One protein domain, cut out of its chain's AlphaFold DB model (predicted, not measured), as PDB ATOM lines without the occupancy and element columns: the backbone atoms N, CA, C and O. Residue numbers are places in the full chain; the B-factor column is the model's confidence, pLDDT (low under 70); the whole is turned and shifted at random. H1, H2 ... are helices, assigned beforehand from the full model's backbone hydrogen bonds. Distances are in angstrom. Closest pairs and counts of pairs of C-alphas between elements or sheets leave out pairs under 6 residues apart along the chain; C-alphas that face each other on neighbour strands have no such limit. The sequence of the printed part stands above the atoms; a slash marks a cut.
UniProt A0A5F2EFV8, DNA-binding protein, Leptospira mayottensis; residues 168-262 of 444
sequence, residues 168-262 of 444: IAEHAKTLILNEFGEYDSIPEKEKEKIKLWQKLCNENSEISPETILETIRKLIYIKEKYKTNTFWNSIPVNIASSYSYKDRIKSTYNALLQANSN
ATOM      1  N   ILE A 168     210.737 238.922 168.451       85.44
ATOM      2  CA  ILE A 168     211.825 238.541 169.363       85.44
ATOM      3  C   ILE A 168     211.589 239.009 170.802       85.44
ATOM      4  O   ILE A 168     211.990 238.327 171.740       85.44
ATOM      5  N   ALA A 169     210.914 240.147 170.984       83.81
ATOM      6  CA  ALA A 169     210.591 240.665 172.307       83.81
ATOM      7  C   ALA A 169     209.595 239.759 173.045       83.81
ATOM      8  O   ALA A 169     209.776 239.482 174.228       83.81
ATOM      9  N   GLU A 170     208.591 239.236 172.339       84.12
ATOM     10  CA  GLU A 170     207.615 238.294 172.896       84.12
ATOM     11  C   GLU A 170     208.265 236.943 173.209       84.12
ATOM     12  O   GLU A 170     208.062 236.390 174.291       84.12
ATOM     13  N   HIS A 171     209.130 236.444 172.318       83.19
ATOM     14  CA  HIS A 171     209.896 235.220 172.564       83.19
ATOM     15  C   HIS A 171     210.876 235.354 173.738       83.19
ATOM     16  O   HIS A 171     211.013 234.431 174.536       83.19
ATOM     17  N   ALA A 172     211.543 236.499 173.887       83.62
ATOM     18  CA  ALA A 172     212.431 236.745 175.019       83.62
ATOM     19  C   ALA A 172     211.647 236.854 176.331       83.62
ATOM     20  O   ALA A 172     212.033 236.242 177.322       83.62
ATOM     21  N   LYS A 173     210.522 237.579 176.327       85.00
ATOM     22  CA  LYS A 173     209.642 237.703 177.494       85.00
ATOM     23  C   LYS A 173     209.106 236.341 177.937       85.00
ATOM     24  O   LYS A 173     209.182 236.019 179.115       85.00
ATOM     25  N   THR A 174     208.605 235.532 177.004       84.44
ATOM     26  CA  THR A 174     208.109 234.176 177.304       84.44
ATOM     27  C   THR A 174     209.217 233.257 177.817       84.44
ATOM     28  O   THR A 174     209.003 232.553 178.798       84.44
ATOM     29  N   LEU A 175     210.417 233.305 177.228       84.88
ATOM     30  CA  LEU A 175     211.577 232.548 177.708       84.88
ATOM     31  C   LEU A 175     211.959 232.940 179.138       84.88
ATOM     32  O   LEU A 175     212.134 232.066 179.979       84.88
ATOM     33  N   ILE A 176     212.062 234.239 179.428       84.50
ATOM     34  CA  ILE A 176     212.496 234.725 180.745       84.50
ATOM     35  C   ILE A 176     211.439 234.437 181.810       84.50
ATOM     36  O   ILE A 176     211.789 233.993 182.898       84.50
ATOM     37  N   LEU A 177     210.154 234.618 181.501       82.69
ATOM     38  CA  LEU A 177     209.079 234.261 182.431       82.69
ATOM     39  C   LEU A 177     209.065 232.756 182.734       82.69
ATOM     40  O   LEU A 177     208.871 232.382 183.885       82.69
ATOM     41  N   ASN A 178     209.328 231.904 181.739       80.31
ATOM     42  CA  ASN A 178     209.357 230.454 181.933       80.31
ATOM     43  C   ASN A 178     210.615 229.961 182.672       80.31
ATOM     44  O   ASN A 178     210.512 229.045 183.482       80.31
ATOM     45  N   GLU A 179     211.796 230.518 182.380       79.19
ATOM     46  CA  GLU A 179     213.081 230.030 182.915       79.19
ATOM     47  C   GLU A 179     213.545 230.774 184.186       79.19
ATOM     48  O   GLU A 179     214.260 230.198 185.002       79.19
ATOM     49  N   PHE A 180     213.170 232.044 184.367       74.69
ATOM     50  CA  PHE A 180     213.669 232.913 185.446       74.69
ATOM     51  C   PHE A 180     212.556 233.510 186.330       74.69
ATOM     52  O   PHE A 180     212.831 233.922 187.453       74.69
ATOM     53  N   GLY A 181     211.304 233.542 185.863       69.06
ATOM     54  CA  GLY A 181     210.126 233.950 186.643       69.06
ATOM     55  C   GLY A 181     209.867 235.460 186.720       69.06
ATOM     56  O   GLY A 181     208.709 235.870 186.737       69.06
ATOM     57  N   GLU A 182     210.905 236.301 186.695       73.62
ATOM     58  CA  GLU A 182     210.781 237.766 186.775       73.62
ATOM     59  C   GLU A 182     211.309 238.449 185.501       73.62
ATOM     60  O   GLU A 182     212.434 238.203 185.064       73.62
ATOM     61  N   TYR A 183     210.490 239.308 184.881       74.69
ATOM     62  CA  TYR A 183     210.855 240.040 183.664       74.69
ATOM     63  C   TYR A 183     210.827 241.555 183.883       74.69
ATOM     64  O   TYR A 183     209.788 242.203 183.734       74.69
ATOM     65  N   ASP A 184     212.000 242.124 184.164       71.69
ATOM     66  CA  ASP A 184     212.211 243.569 184.315       71.69
ATOM     67  C   ASP A 184     212.259 244.266 182.950       71.69
ATOM     68  O   ASP A 184     213.333 244.588 182.423       71.69
ATOM     69  N   SER A 185     211.087 244.474 182.348       74.94
ATOM     70  CA  SER A 185     210.998 245.076 181.017       74.94
ATOM     71  C   SER A 185     211.191 246.588 181.041       74.94
ATOM     72  O   SER A 185     210.459 247.312 181.716       74.94
ATOM     73  N   ILE A 186     212.113 247.083 180.211       79.12
ATOM     74  CA  ILE A 186     212.201 248.514 179.883       79.12
ATOM     75  C   ILE A 186     212.003 248.661 178.368       79.12
ATOM     76  O   ILE A 186     212.987 248.639 177.620       79.12
ATOM     77  N   PRO A 187     210.754 248.815 177.890       76.25
ATOM     78  CA  PRO A 187     210.406 248.617 176.481       76.25
ATOM     79  C   PRO A 187     211.154 249.563 175.531       76.25
ATOM     80  O   PRO A 187     211.587 249.148 174.456       76.25
ATOM     81  N   GLU A 188     211.378 250.817 175.933       80.25
ATOM     82  CA  GLU A 188     212.123 251.789 175.123       80.25
ATOM     83  C   GLU A 188     213.587 251.375 174.931       80.25
ATOM     84  O   GLU A 188     214.081 251.306 173.802       80.25
ATOM     85  N   LYS A 189     214.269 251.019 176.029       81.62
ATOM     86  CA  LYS A 189     215.667 250.570 175.993       81.62
ATOM     87  C   LYS A 189     215.794 249.252 175.241       81.62
ATOM     88  O   LYS A 189     216.727 249.085 174.464       81.62
ATOM     89  N   GLU A 190     214.868 248.319 175.426       83.56
ATOM     90  CA  GLU A 190     214.882 247.040 174.712       83.56
ATOM     91  C   GLU A 190     214.718 247.235 173.207       83.56
ATOM     92  O   GLU A 190     215.506 246.685 172.440       83.56
ATOM     93  N   LYS A 191     213.793 248.097 172.770       84.69
ATOM     94  CA  LYS A 191     213.600 248.412 171.347       84.69
ATOM     95  C   LYS A 191     214.853 249.021 170.716       84.69
ATOM     96  O   LYS A 191     215.219 248.658 169.597       84.69
ATOM     97  N   GLU A 192     215.545 249.917 171.420       85.94
ATOM     98  CA  GLU A 192     216.833 250.457 170.962       85.94
ATOM     99  C   GLU A 192     217.912 249.376 170.854       85.94
ATOM    100  O   GLU A 192     218.657 249.328 169.872       85.94
ATOM    101  N   LYS A 193     217.997 248.485 171.845       86.94
ATOM    102  CA  LYS A 193     219.002 247.416 171.875       86.94
ATOM    103  C   LYS A 193     218.724 246.324 170.845       86.94
ATOM    104  O   LYS A 193     219.678 245.819 170.263       86.94
ATOM    105  N   ILE A 194     217.460 246.038 170.530       85.94
ATOM    106  CA  ILE A 194     217.067 245.164 169.412       85.94
ATOM    107  C   ILE A 194     217.546 245.755 168.080       85.94
ATOM    108  O   ILE A 194     218.145 245.038 167.284       85.94
ATOM    109  N   LYS A 195     217.386 247.069 167.854       86.25
ATOM    110  CA  LYS A 195     217.923 247.729 166.646       86.25
ATOM    111  C   LYS A 195     219.446 247.613 166.552       86.25
ATOM    112  O   LYS A 195     219.985 247.474 165.459       86.25
ATOM    113  N   LEU A 196     220.153 247.692 167.680       85.81
ATOM    114  CA  LEU A 196     221.606 247.517 167.698       85.81
ATOM    115  C   LEU A 196     222.025 246.065 167.448       85.81
ATOM    116  O   LEU A 196     222.985 245.843 166.717       85.81
ATOM    117  N   TRP A 197     221.304 245.089 168.006       83.81
ATOM    118  CA  TRP A 197     221.482 243.680 167.656       83.81
ATOM    119  C   TRP A 197     221.293 243.467 166.155       83.81
ATOM    120  O   TRP A 197     222.164 242.894 165.517       83.81
ATOM    121  N   GLN A 198     220.229 244.023 165.576       84.00
ATOM    122  CA  GLN A 198     219.960 243.928 164.144       84.00
ATOM    123  C   GLN A 198     221.092 244.527 163.293       84.00
ATOM    124  O   GLN A 198     221.472 243.943 162.284       84.00
ATOM    125  N   LYS A 199     221.687 245.655 163.711       84.44
ATOM    126  CA  LYS A 199     222.876 246.218 163.044       84.44
ATOM    127  C   LYS A 199     224.082 245.278 163.109       84.44
ATOM    128  O   LYS A 199     224.718 245.063 162.086       84.44
ATOM    129  N   LEU A 200     224.356 244.684 164.272       79.38
ATOM    130  CA  LEU A 200     225.451 243.715 164.423       79.38
ATOM    131  C   LEU A 200     225.252 242.465 163.559       79.38
ATOM    132  O   LEU A 200     226.234 241.914 163.072       79.38
ATOM    133  N   CYS A 201     224.003 242.040 163.357       70.88
ATOM    134  CA  CYS A 201     223.649 240.942 162.458       70.88
ATOM    135  C   CYS A 201     223.832 241.301 160.983       70.88
ATOM    136  O   CYS A 201     224.250 240.465 160.192       70.88
ATOM    137  N   ASN A 202     223.556 242.549 160.604       71.88
ATOM    138  CA  ASN A 202     223.804 243.009 159.238       71.88
ATOM    139  C   ASN A 202     225.309 243.081 158.926       71.88
ATOM    140  O   ASN A 202     225.702 242.916 157.777       71.88
ATOM    141  N   GLU A 203     226.141 243.326 159.941       72.56
ATOM    142  CA  GLU A 203     227.605 243.355 159.827       72.56
ATOM    143  C   GLU A 203     228.236 241.953 159.904       72.56
ATOM    144  O   GLU A 203     229.319 241.744 159.366       72.56
ATOM    145  N   ASN A 204     227.566 240.984 160.541       68.75
ATOM    146  CA  ASN A 204     228.042 239.609 160.700       68.75
ATOM    147  C   ASN A 204     226.908 238.618 160.392       68.75
ATOM    148  O   ASN A 204     226.038 238.392 161.234       68.75
ATOM    149  N   SER A 205     226.950 237.975 159.219       63.12
ATOM    150  CA  SER A 205     225.908 237.036 158.752       63.12
ATOM    151  C   SER A 205     225.722 235.779 159.616       63.12
ATOM    152  O   SER A 205     224.788 235.018 159.387       63.12
ATOM    153  N   GLU A 206     226.576 235.565 160.615       66.25
ATOM    154  CA  GLU A 206     226.481 234.468 161.583       66.25
ATOM    155  C   GLU A 206     225.523 234.763 162.753       66.25
ATOM    156  O   GLU A 206     225.146 233.858 163.494       66.25
ATOM    157  N   ILE A 207     225.127 236.025 162.949       70.81
ATOM    158  CA  ILE A 207     224.328 236.432 164.107       70.81
ATOM    159  C   ILE A 207     222.857 236.479 163.696       70.81
ATOM    160  O   ILE A 207     222.423 237.365 162.960       70.81
ATOM    161  N   SER A 208     222.067 235.543 164.205       79.81
ATOM    162  CA  SER A 208     220.623 235.484 163.977       79.81
ATOM    163  C   SER A 208     219.837 236.007 165.198       79.81
ATOM    164  O   SER A 208     220.423 236.157 166.278       79.81
ATOM    165  N   PRO A 209     218.524 236.300 165.077       79.19
ATOM    166  CA  PRO A 209     217.674 236.677 166.214       79.19
ATOM    167  C   PRO A 209     217.778 235.711 167.404       79.19
ATOM    168  O   PRO A 209     217.705 236.129 168.561       79.19
ATOM    169  N   GLU A 210     218.008 234.429 167.129       83.50
ATOM    170  CA  GLU A 210     218.212 233.368 168.116       83.50
ATOM    171  C   GLU A 210     219.405 233.646 169.041       83.50
ATOM    172  O   GLU A 210     219.354 233.295 170.219       83.50
ATOM    173  N   THR A 211     220.433 234.358 168.567       85.00
ATOM    174  CA  THR A 211     221.610 234.734 169.374       85.00
ATOM    175  C   THR A 211     221.220 235.562 170.599       85.00
ATOM    176  O   THR A 211     221.855 235.470 171.654       85.00
ATOM    177  N   ILE A 212     220.157 236.367 170.495       86.62
ATOM    178  CA  ILE A 212     219.644 237.159 171.620       86.62
ATOM    179  C   ILE A 212     219.103 236.227 172.699       86.62
ATOM    180  O   ILE A 212     219.457 236.377 173.868       86.62
ATOM    181  N   LEU A 213     218.286 235.250 172.300       87.44
ATOM    182  CA  LEU A 213     217.711 234.261 173.213       87.44
ATOM    183  C   LEU A 213     218.806 233.399 173.840       87.44
ATOM    184  O   LEU A 213     218.797 233.176 175.047       87.44
ATOM    185  N   GLU A 214     219.799 232.982 173.054       88.38
ATOM    186  CA  GLU A 214     220.946 232.231 173.561       88.38
ATOM    187  C   GLU A 214     221.751 233.048 174.584       88.38
ATOM    188  O   GLU A 214     222.143 232.540 175.634       88.38
ATOM    189  N   THR A 215     221.962 234.341 174.326       88.94
ATOM    190  CA  THR A 215     222.665 235.233 175.261       88.94
ATOM    191  C   THR A 215     221.871 235.429 176.554       88.94
ATOM    192  O   THR A 215     222.459 235.473 177.635       88.94
ATOM    193  N   ILE A 216     220.541 235.509 176.469       89.81
ATOM    194  CA  ILE A 216     219.659 235.571 177.641       89.81
ATOM    195  C   ILE A 216     219.752 234.274 178.455       89.81
ATOM    196  O   ILE A 216     219.981 234.347 179.660       89.81
ATOM    197  N   ARG A 217     219.687 233.101 177.813       89.75
ATOM    198  CA  ARG A 217     219.875 231.802 178.488       89.75
ATOM    199  C   ARG A 217     221.218 231.711 179.207       89.75
ATOM    200  O   ARG A 217     221.281 231.305 180.364       89.75
ATOM    201  N   LYS A 218     222.297 232.157 178.555       91.38
ATOM    202  CA  LYS A 218     223.635 232.222 179.170       91.38
ATOM    203  C   LYS A 218     223.646 233.118 180.409       91.38
ATOM    204  O   LYS A 218     224.270 232.765 181.405       91.38
ATOM    205  N   LEU A 219     222.954 234.257 180.369       89.81
ATOM    206  CA  LEU A 219     222.838 235.154 181.520       89.81
ATOM    207  C   LEU A 219     222.064 234.509 182.679       89.81
ATOM    208  O   LEU A 219     222.511 234.616 183.821       89.81
ATOM    209  N   ILE A 220     220.953 233.825 182.390       87.94
ATOM    210  CA  ILE A 220     220.166 233.084 183.390       87.94
ATOM    211  C   ILE A 220     221.046 232.024 184.066       87.94
ATOM    212  O   ILE A 220     221.163 232.015 185.291       87.94
ATOM    213  N   TYR A 221     221.766 231.222 183.276       88.44
ATOM    214  CA  TYR A 221     222.682 230.200 183.791       88.44
ATOM    215  C   TYR A 221     223.779 230.781 184.697       88.44
ATOM    216  O   TYR A 221     224.057 230.263 185.779       88.44
ATOM    217  N   ILE A 222     224.405 231.887 184.276       87.81
ATOM    218  CA  ILE A 222     225.437 232.569 185.072       87.81
ATOM    219  C   ILE A 222     224.856 233.050 186.401       87.81
ATOM    220  O   ILE A 222     225.492 232.858 187.436       87.81
ATOM    221  N   LYS A 223     223.664 233.655 186.392       87.31
ATOM    222  CA  LYS A 223     222.995 234.109 187.618       87.31
ATOM    223  C   LYS A 223     222.696 232.960 188.572       87.31
ATOM    224  O   LYS A 223     222.905 233.098 189.772       87.31
ATOM    225  N   GLU A 224     222.261 231.821 188.047       85.19
ATOM    226  CA  GLU A 224     221.976 230.647 188.867       85.19
ATOM    227  C   GLU A 224     223.243 230.060 189.510       85.19
ATOM    228  O   GLU A 224     223.218 229.636 190.667       85.19
ATOM    229  N   LYS A 225     224.372 230.070 188.793       85.75
ATOM    230  CA  LYS A 225     225.660 229.606 189.332       85.75
ATOM    231  C   LYS A 225     226.310 230.610 190.282       85.75
ATOM    232  O   LYS A 225     226.947 230.205 191.248       85.75
ATOM    233  N   TYR A 226     226.123 231.905 190.045       84.12
ATOM    234  CA  TYR A 226     226.704 232.987 190.835       84.12
ATOM    235  C   TYR A 226     225.664 233.726 191.690       84.12
ATOM    236  O   TYR A 226     225.706 234.952 191.787       84.12
ATOM    237  N   LYS A 227     224.777 232.989 192.373       79.38
ATOM    238  CA  LYS A 227     223.742 233.559 193.265       79.38
ATOM    239  C   LYS A 227     224.294 234.482 194.355       79.38
ATOM    240  O   LYS A 227     223.575 235.348 194.833       79.38
ATOM    241  N   THR A 228     225.551 234.320 194.763       77.81
ATOM    242  CA  THR A 228     226.200 235.155 195.792       77.81
ATOM    243  C   THR A 228     226.940 236.364 195.217       77.81
ATOM    244  O   THR A 228     227.418 237.214 195.965       77.81
ATOM    245  N   ASN A 229     227.059 236.473 193.892       85.56
ATOM    246  CA  ASN A 229     227.836 237.528 193.264       85.56
ATOM    247  C   ASN A 229     227.024 238.825 193.141       85.56
ATOM    248  O   ASN A 229     226.022 238.890 192.426       85.56
ATOM    249  N   THR A 230     227.516 239.895 193.770       82.50
ATOM    250  CA  THR A 230     226.872 241.218 193.773       82.50
ATOM    251  C   THR A 230     226.669 241.782 192.366       82.50
ATOM    252  O   THR A 230     225.633 242.379 192.079       82.50
ATOM    253  N   PHE A 231     227.633 241.578 191.464       87.06
ATOM    254  CA  PHE A 231     227.559 242.103 190.105       87.06
ATOM    255  C   PHE A 231     226.476 241.392 189.288       87.06
ATOM    256  O   PHE A 231     225.618 242.064 188.717       87.06
ATOM    257  N   TRP A 232     226.473 240.056 189.253       86.94
ATOM    258  CA  TRP A 232     225.493 239.312 188.452       86.94
ATOM    259  C   TRP A 232     224.067 239.485 188.967       86.94
ATOM    260  O   TRP A 232     223.161 239.639 188.151       86.94
ATOM    261  N   ASN A 233     223.872 239.574 190.284       83.56
ATOM    262  CA  ASN A 233     222.556 239.840 190.869       83.56
ATOM    263  C   ASN A 233     222.020 241.236 190.526       83.56
ATOM    264  O   ASN A 233     220.823 241.380 190.301       83.56
ATOM    265  N   SER A 234     222.895 242.244 190.416       83.94
ATOM    266  CA  SER A 234     222.493 243.621 190.081       83.94
ATOM    267  C   SER A 234     222.009 243.816 188.638       83.94
ATOM    268  O   SER A 234     221.423 244.849 188.319       83.94
ATOM    269  N   ILE A 235     222.270 242.859 187.741       85.69
ATOM    270  CA  ILE A 235     221.918 242.976 186.322       85.69
ATOM    271  C   ILE A 235     220.518 242.393 186.097       85.69
ATOM    272  O   ILE A 235     220.348 241.197 186.313       85.69
ATOM    273  N   PRO A 236     219.524 243.151 185.601       85.56
ATOM    274  CA  PRO A 236     218.210 242.589 185.293       85.56
ATOM    275  C   PRO A 236     218.285 241.629 184.098       85.56
ATOM    276  O   PRO A 236     219.055 241.858 183.157       85.56
ATOM    277  N   VAL A 237     217.487 240.555 184.119       86.31
ATOM    278  CA  VAL A 237     217.405 239.594 183.006       86.31
ATOM    279  C   VAL A 237     216.427 240.133 181.970       86.31
ATOM    280  O   VAL A 237     215.227 239.908 182.044       86.31
ATOM    281  N   ASN A 238     216.950 240.881 181.002       87.88
ATOM    282  CA  ASN A 238     216.178 241.410 179.883       87.88
ATOM    283  C   ASN A 238     217.047 241.574 178.624       87.88
ATOM    284  O   ASN A 238     218.272 241.393 178.649       87.88
ATOM    285  N   ILE A 239     216.415 241.939 177.506       87.06
ATOM    286  CA  ILE A 239     217.085 242.089 176.202       87.06
ATOM    287  C   ILE A 239     218.133 243.217 176.232       87.06
ATOM    288  O   ILE A 239     219.172 243.154 175.567       87.06
ATOM    289  N   ALA A 240     217.886 244.271 177.011       86.31
ATOM    290  CA  ALA A 240     218.784 245.415 177.071       86.31
ATOM    291  C   ALA A 240     220.100 245.085 177.794       86.31
ATOM    292  O   ALA A 240     221.185 245.473 177.333       86.31
ATOM    293  N   SER A 241     220.014 244.345 178.897       86.19
ATOM    294  CA  SER A 241     221.155 243.816 179.641       86.19
ATOM    295  C   SER A 241     221.913 242.775 178.832       86.19
ATOM    296  O   SER A 241     223.144 242.843 178.775       86.19
ATOM    297  N   SER A 242     221.203 241.868 178.151       87.75
ATOM    298  CA  SER A 242     221.843 240.840 177.325       87.75
ATOM    299  C   SER A 242     222.695 241.462 176.218       87.75
ATOM    300  O   SER A 242     223.827 241.034 176.020       87.75
ATOM    301  N   TYR A 243     222.235 242.548 175.581       88.06
ATOM    302  CA  TYR A 243     223.061 243.311 174.637       88.06
ATOM    303  C   TYR A 243     224.248 244.003 175.317       88.06
ATOM    304  O   TYR A 243     225.376 243.961 174.822       88.06
ATOM    305  N   SER A 244     223.991 244.705 176.425       88.69
ATOM    306  CA  SER A 244     224.978 245.594 177.054       88.69
ATOM    307  C   SER A 244     226.157 244.829 177.652       88.69
ATOM    308  O   SER A 244     227.276 245.342 177.661       88.69
ATOM    309  N   TYR A 245     225.918 243.595 178.096       88.75
ATOM    310  CA  TYR A 245     226.928 242.720 178.681       88.75
ATOM    311  C   TYR A 245     227.252 241.501 177.810       88.75
ATOM    312  O   TYR A 245     227.918 240.597 178.307       88.75
ATOM    313  N   LYS A 246     226.844 241.467 176.531       89.06
ATOM    314  CA  LYS A 246     226.951 240.283 175.651       89.06
ATOM    315  C   LYS A 246     228.328 239.607 175.669       89.06
ATOM    316  O   LYS A 246     228.408 238.390 175.805       89.06
ATOM    317  N   ASP A 247     229.410 240.388 175.629       86.38
ATOM    318  CA  ASP A 247     230.778 239.858 175.583       86.38
ATOM    319  C   ASP A 247     231.209 239.297 176.943       86.38
ATOM    320  O   ASP A 247     231.799 238.219 177.018       86.38
ATOM    321  N   ARG A 248     230.851 239.984 178.040       88.62
ATOM    322  CA  ARG A 248     231.092 239.485 179.405       88.62
ATOM    323  C   ARG A 248     230.270 238.235 179.685       88.62
ATOM    324  O   ARG A 248     230.805 237.311 180.286       88.62
ATOM    325  N   ILE A 249     229.015 238.189 179.243       90.31
ATOM    326  CA  ILE A 249     228.142 237.017 179.363       90.31
ATOM    327  C   ILE A 249     228.766 235.844 178.603       90.31
ATOM    328  O   ILE A 249     228.993 234.795 179.196       90.31
ATOM    329  N   LYS A 250     229.135 236.033 177.328       90.88
ATOM    330  CA  LYS A 250     229.765 234.988 176.505       90.88
ATOM    331  C   LYS A 250     231.069 234.481 177.124       90.88
ATOM    332  O   LYS A 250     231.252 233.277 177.262       90.88
ATOM    333  N   SER A 251     231.952 235.389 177.539       86.94
ATOM    334  CA  SER A 251     233.238 235.035 178.149       86.94
ATOM    335  C   SER A 251     233.067 234.286 179.474       86.94
ATOM    336  O   SER A 251     233.694 233.249 179.672       86.94
ATOM    337  N   THR A 252     232.178 234.764 180.351       89.94
ATOM    338  CA  THR A 252     231.939 234.146 181.666       89.94
ATOM    339  C   THR A 252     231.279 232.780 181.523       89.94
ATOM    340  O   THR A 252     231.682 231.835 182.193       89.94
ATOM    341  N   TYR A 253     230.306 232.646 180.619       90.69
ATOM    342  CA  TYR A 253     229.661 231.366 180.336       90.69
ATOM    343  C   TYR A 253     230.669 230.328 179.827       90.69
ATOM    344  O   TYR A 253     230.710 229.206 180.323       90.69
ATOM    345  N   ASN A 254     231.543 230.719 178.895       88.94
ATOM    346  CA  ASN A 254     232.587 229.832 178.387       88.94
ATOM    347  C   ASN A 254     233.592 229.435 179.480       88.94
ATOM    348  O   ASN A 254     233.988 228.276 179.543       88.94
ATOM    349  N   ALA A 255     233.967 230.365 180.367       87.19
ATOM    350  CA  ALA A 255     234.834 230.063 181.505       87.19
ATOM    351  C   ALA A 255     234.184 229.066 182.479       87.19
ATOM    352  O   ALA A 255     234.855 228.155 182.955       87.19
ATOM    353  N   LEU A 256     232.875 229.187 182.731       88.75
ATOM    354  CA  LEU A 256     232.124 228.221 183.539       88.75
ATOM    355  C   LEU A 256     232.088 226.831 182.892       88.75
ATOM    356  O   LEU A 256     232.268 225.832 183.584       88.75
ATOM    357  N   LEU A 257     231.893 226.756 181.573       86.38
ATOM    358  CA  LEU A 257     231.937 225.482 180.852       86.38
ATOM    359  C   LEU A 257     233.324 224.831 180.919       86.38
ATOM    360  O   LEU A 257     233.412 223.632 181.166       86.38
ATOM    361  N   GLN A 258     234.396 225.615 180.767       81.19
ATOM    362  CA  GLN A 258     235.773 225.123 180.885       81.19
ATOM    363  C   GLN A 258     236.118 224.683 182.314       81.19
ATOM    364  O   GLN A 258     236.786 223.671 182.510       81.19
ATOM    365  N   ALA A 259     235.641 225.411 183.326       78.25
ATOM    366  CA  ALA A 259     235.816 225.019 184.720       78.25
ATOM    367  C   ALA A 259     235.118 223.683 185.015       78.25
ATOM    368  O   ALA A 259     235.711 222.829 185.665       78.25
ATOM    369  N   ASN A 260     233.915 223.470 184.469       69.69
ATOM    370  CA  ASN A 260     233.175 222.216 184.611       69.69
ATOM    371  C   ASN A 260     233.793 221.046 183.822       69.69
ATOM    372  O   ASN A 260     233.643 219.898 184.226       69.69
ATOM    373  N   SER A 261     234.482 221.303 182.702       63.84
ATOM    374  CA  SER A 261     235.202 220.253 181.966       63.84
ATOM    375  C   SER A 261     236.538 219.886 182.616       63.84
ATOM    376  O   SER A 261     236.967 218.737 182.531       63.84
ATOM    377  N   ASN A 262     237.192 220.842 183.279       55.78
ATOM    378  CA  ASN A 262     238.480 220.628 183.942       55.78
ATOM    379  C   ASN A 262     238.329 220.000 185.335       55.78
ATOM    380  O   ASN A 262     239.234 219.304 185.782       55.78
TER     381      ASN A 262
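Overview. This is residues 168 to 262 of the 444 residues of the protein "DNA-binding protein" of Leptospira mayottensis (UniProt A0A5F2EFV8). Of the two longest helices, H6 crosses the middle helix H3 steeply and sticks out with residues 257 to 262, while H2 stands at the other end of the body and packs on the short H5. H1 runs beside H3, H5 crosses H3, and the small H4 sits at the far end of H3. The 95 printed residues, with six named helices, H1 to H6 in chain order, and no named strand, are all helix in class and compact, with a radius of gyration of the C-alphas of 13.2 A and spans of 36 by 29 by 21 A.

Arrangement. H6, residues 246 to 262, touches the hub H3, residues 210 to 225, at a steep tilt of 57 degrees, the same way; the closest C-alphas, of Leu 219 and Ile 249, are 6.0 A apart. H1, residues 168 to 179, touches H3 at a shallow tilt of 25 degrees, the same way, closest at the C-alphas of Ala 172 and Leu 213, 6.1 A. H5, residues 239 to 244, touches H3 about perpendicular, at 81 degrees, with the C-alphas of Ile 216 and Ser 242 closest, 5.7 A. H2, residues 187 to 203, touches H5 at a steep tilt of 59 degrees, closest at Glu 190 and Ala 240, C-alphas 4.8 A apart. H4, residues 230 to 234, and H3 only just touch, only at the corner, with 3 pairs of C-alphas within 8 A, the closest those of Lys 223 and Trp 232, 5.8 A. In H1 to H6 every O i to N i+4 pair is within hydrogen-bond range.

Along the chain. H2 is 24.5 A long, H6 24.2 A, H3 22.8 A and H1 16.1 A. H1 begins at C-alpha 168 (211.825, 238.541, 169.363); H6 ends at C-alpha 262 (238.480, 220.628, 183.942).

Size, cuts and confidence. The farthest C-alphas, of Glu 188 and Asn 262, are 41.8 A apart. The printed part has no cut and no long link. Residues 181, 204 to 206 and 260 to 262 have pLDDT under 70.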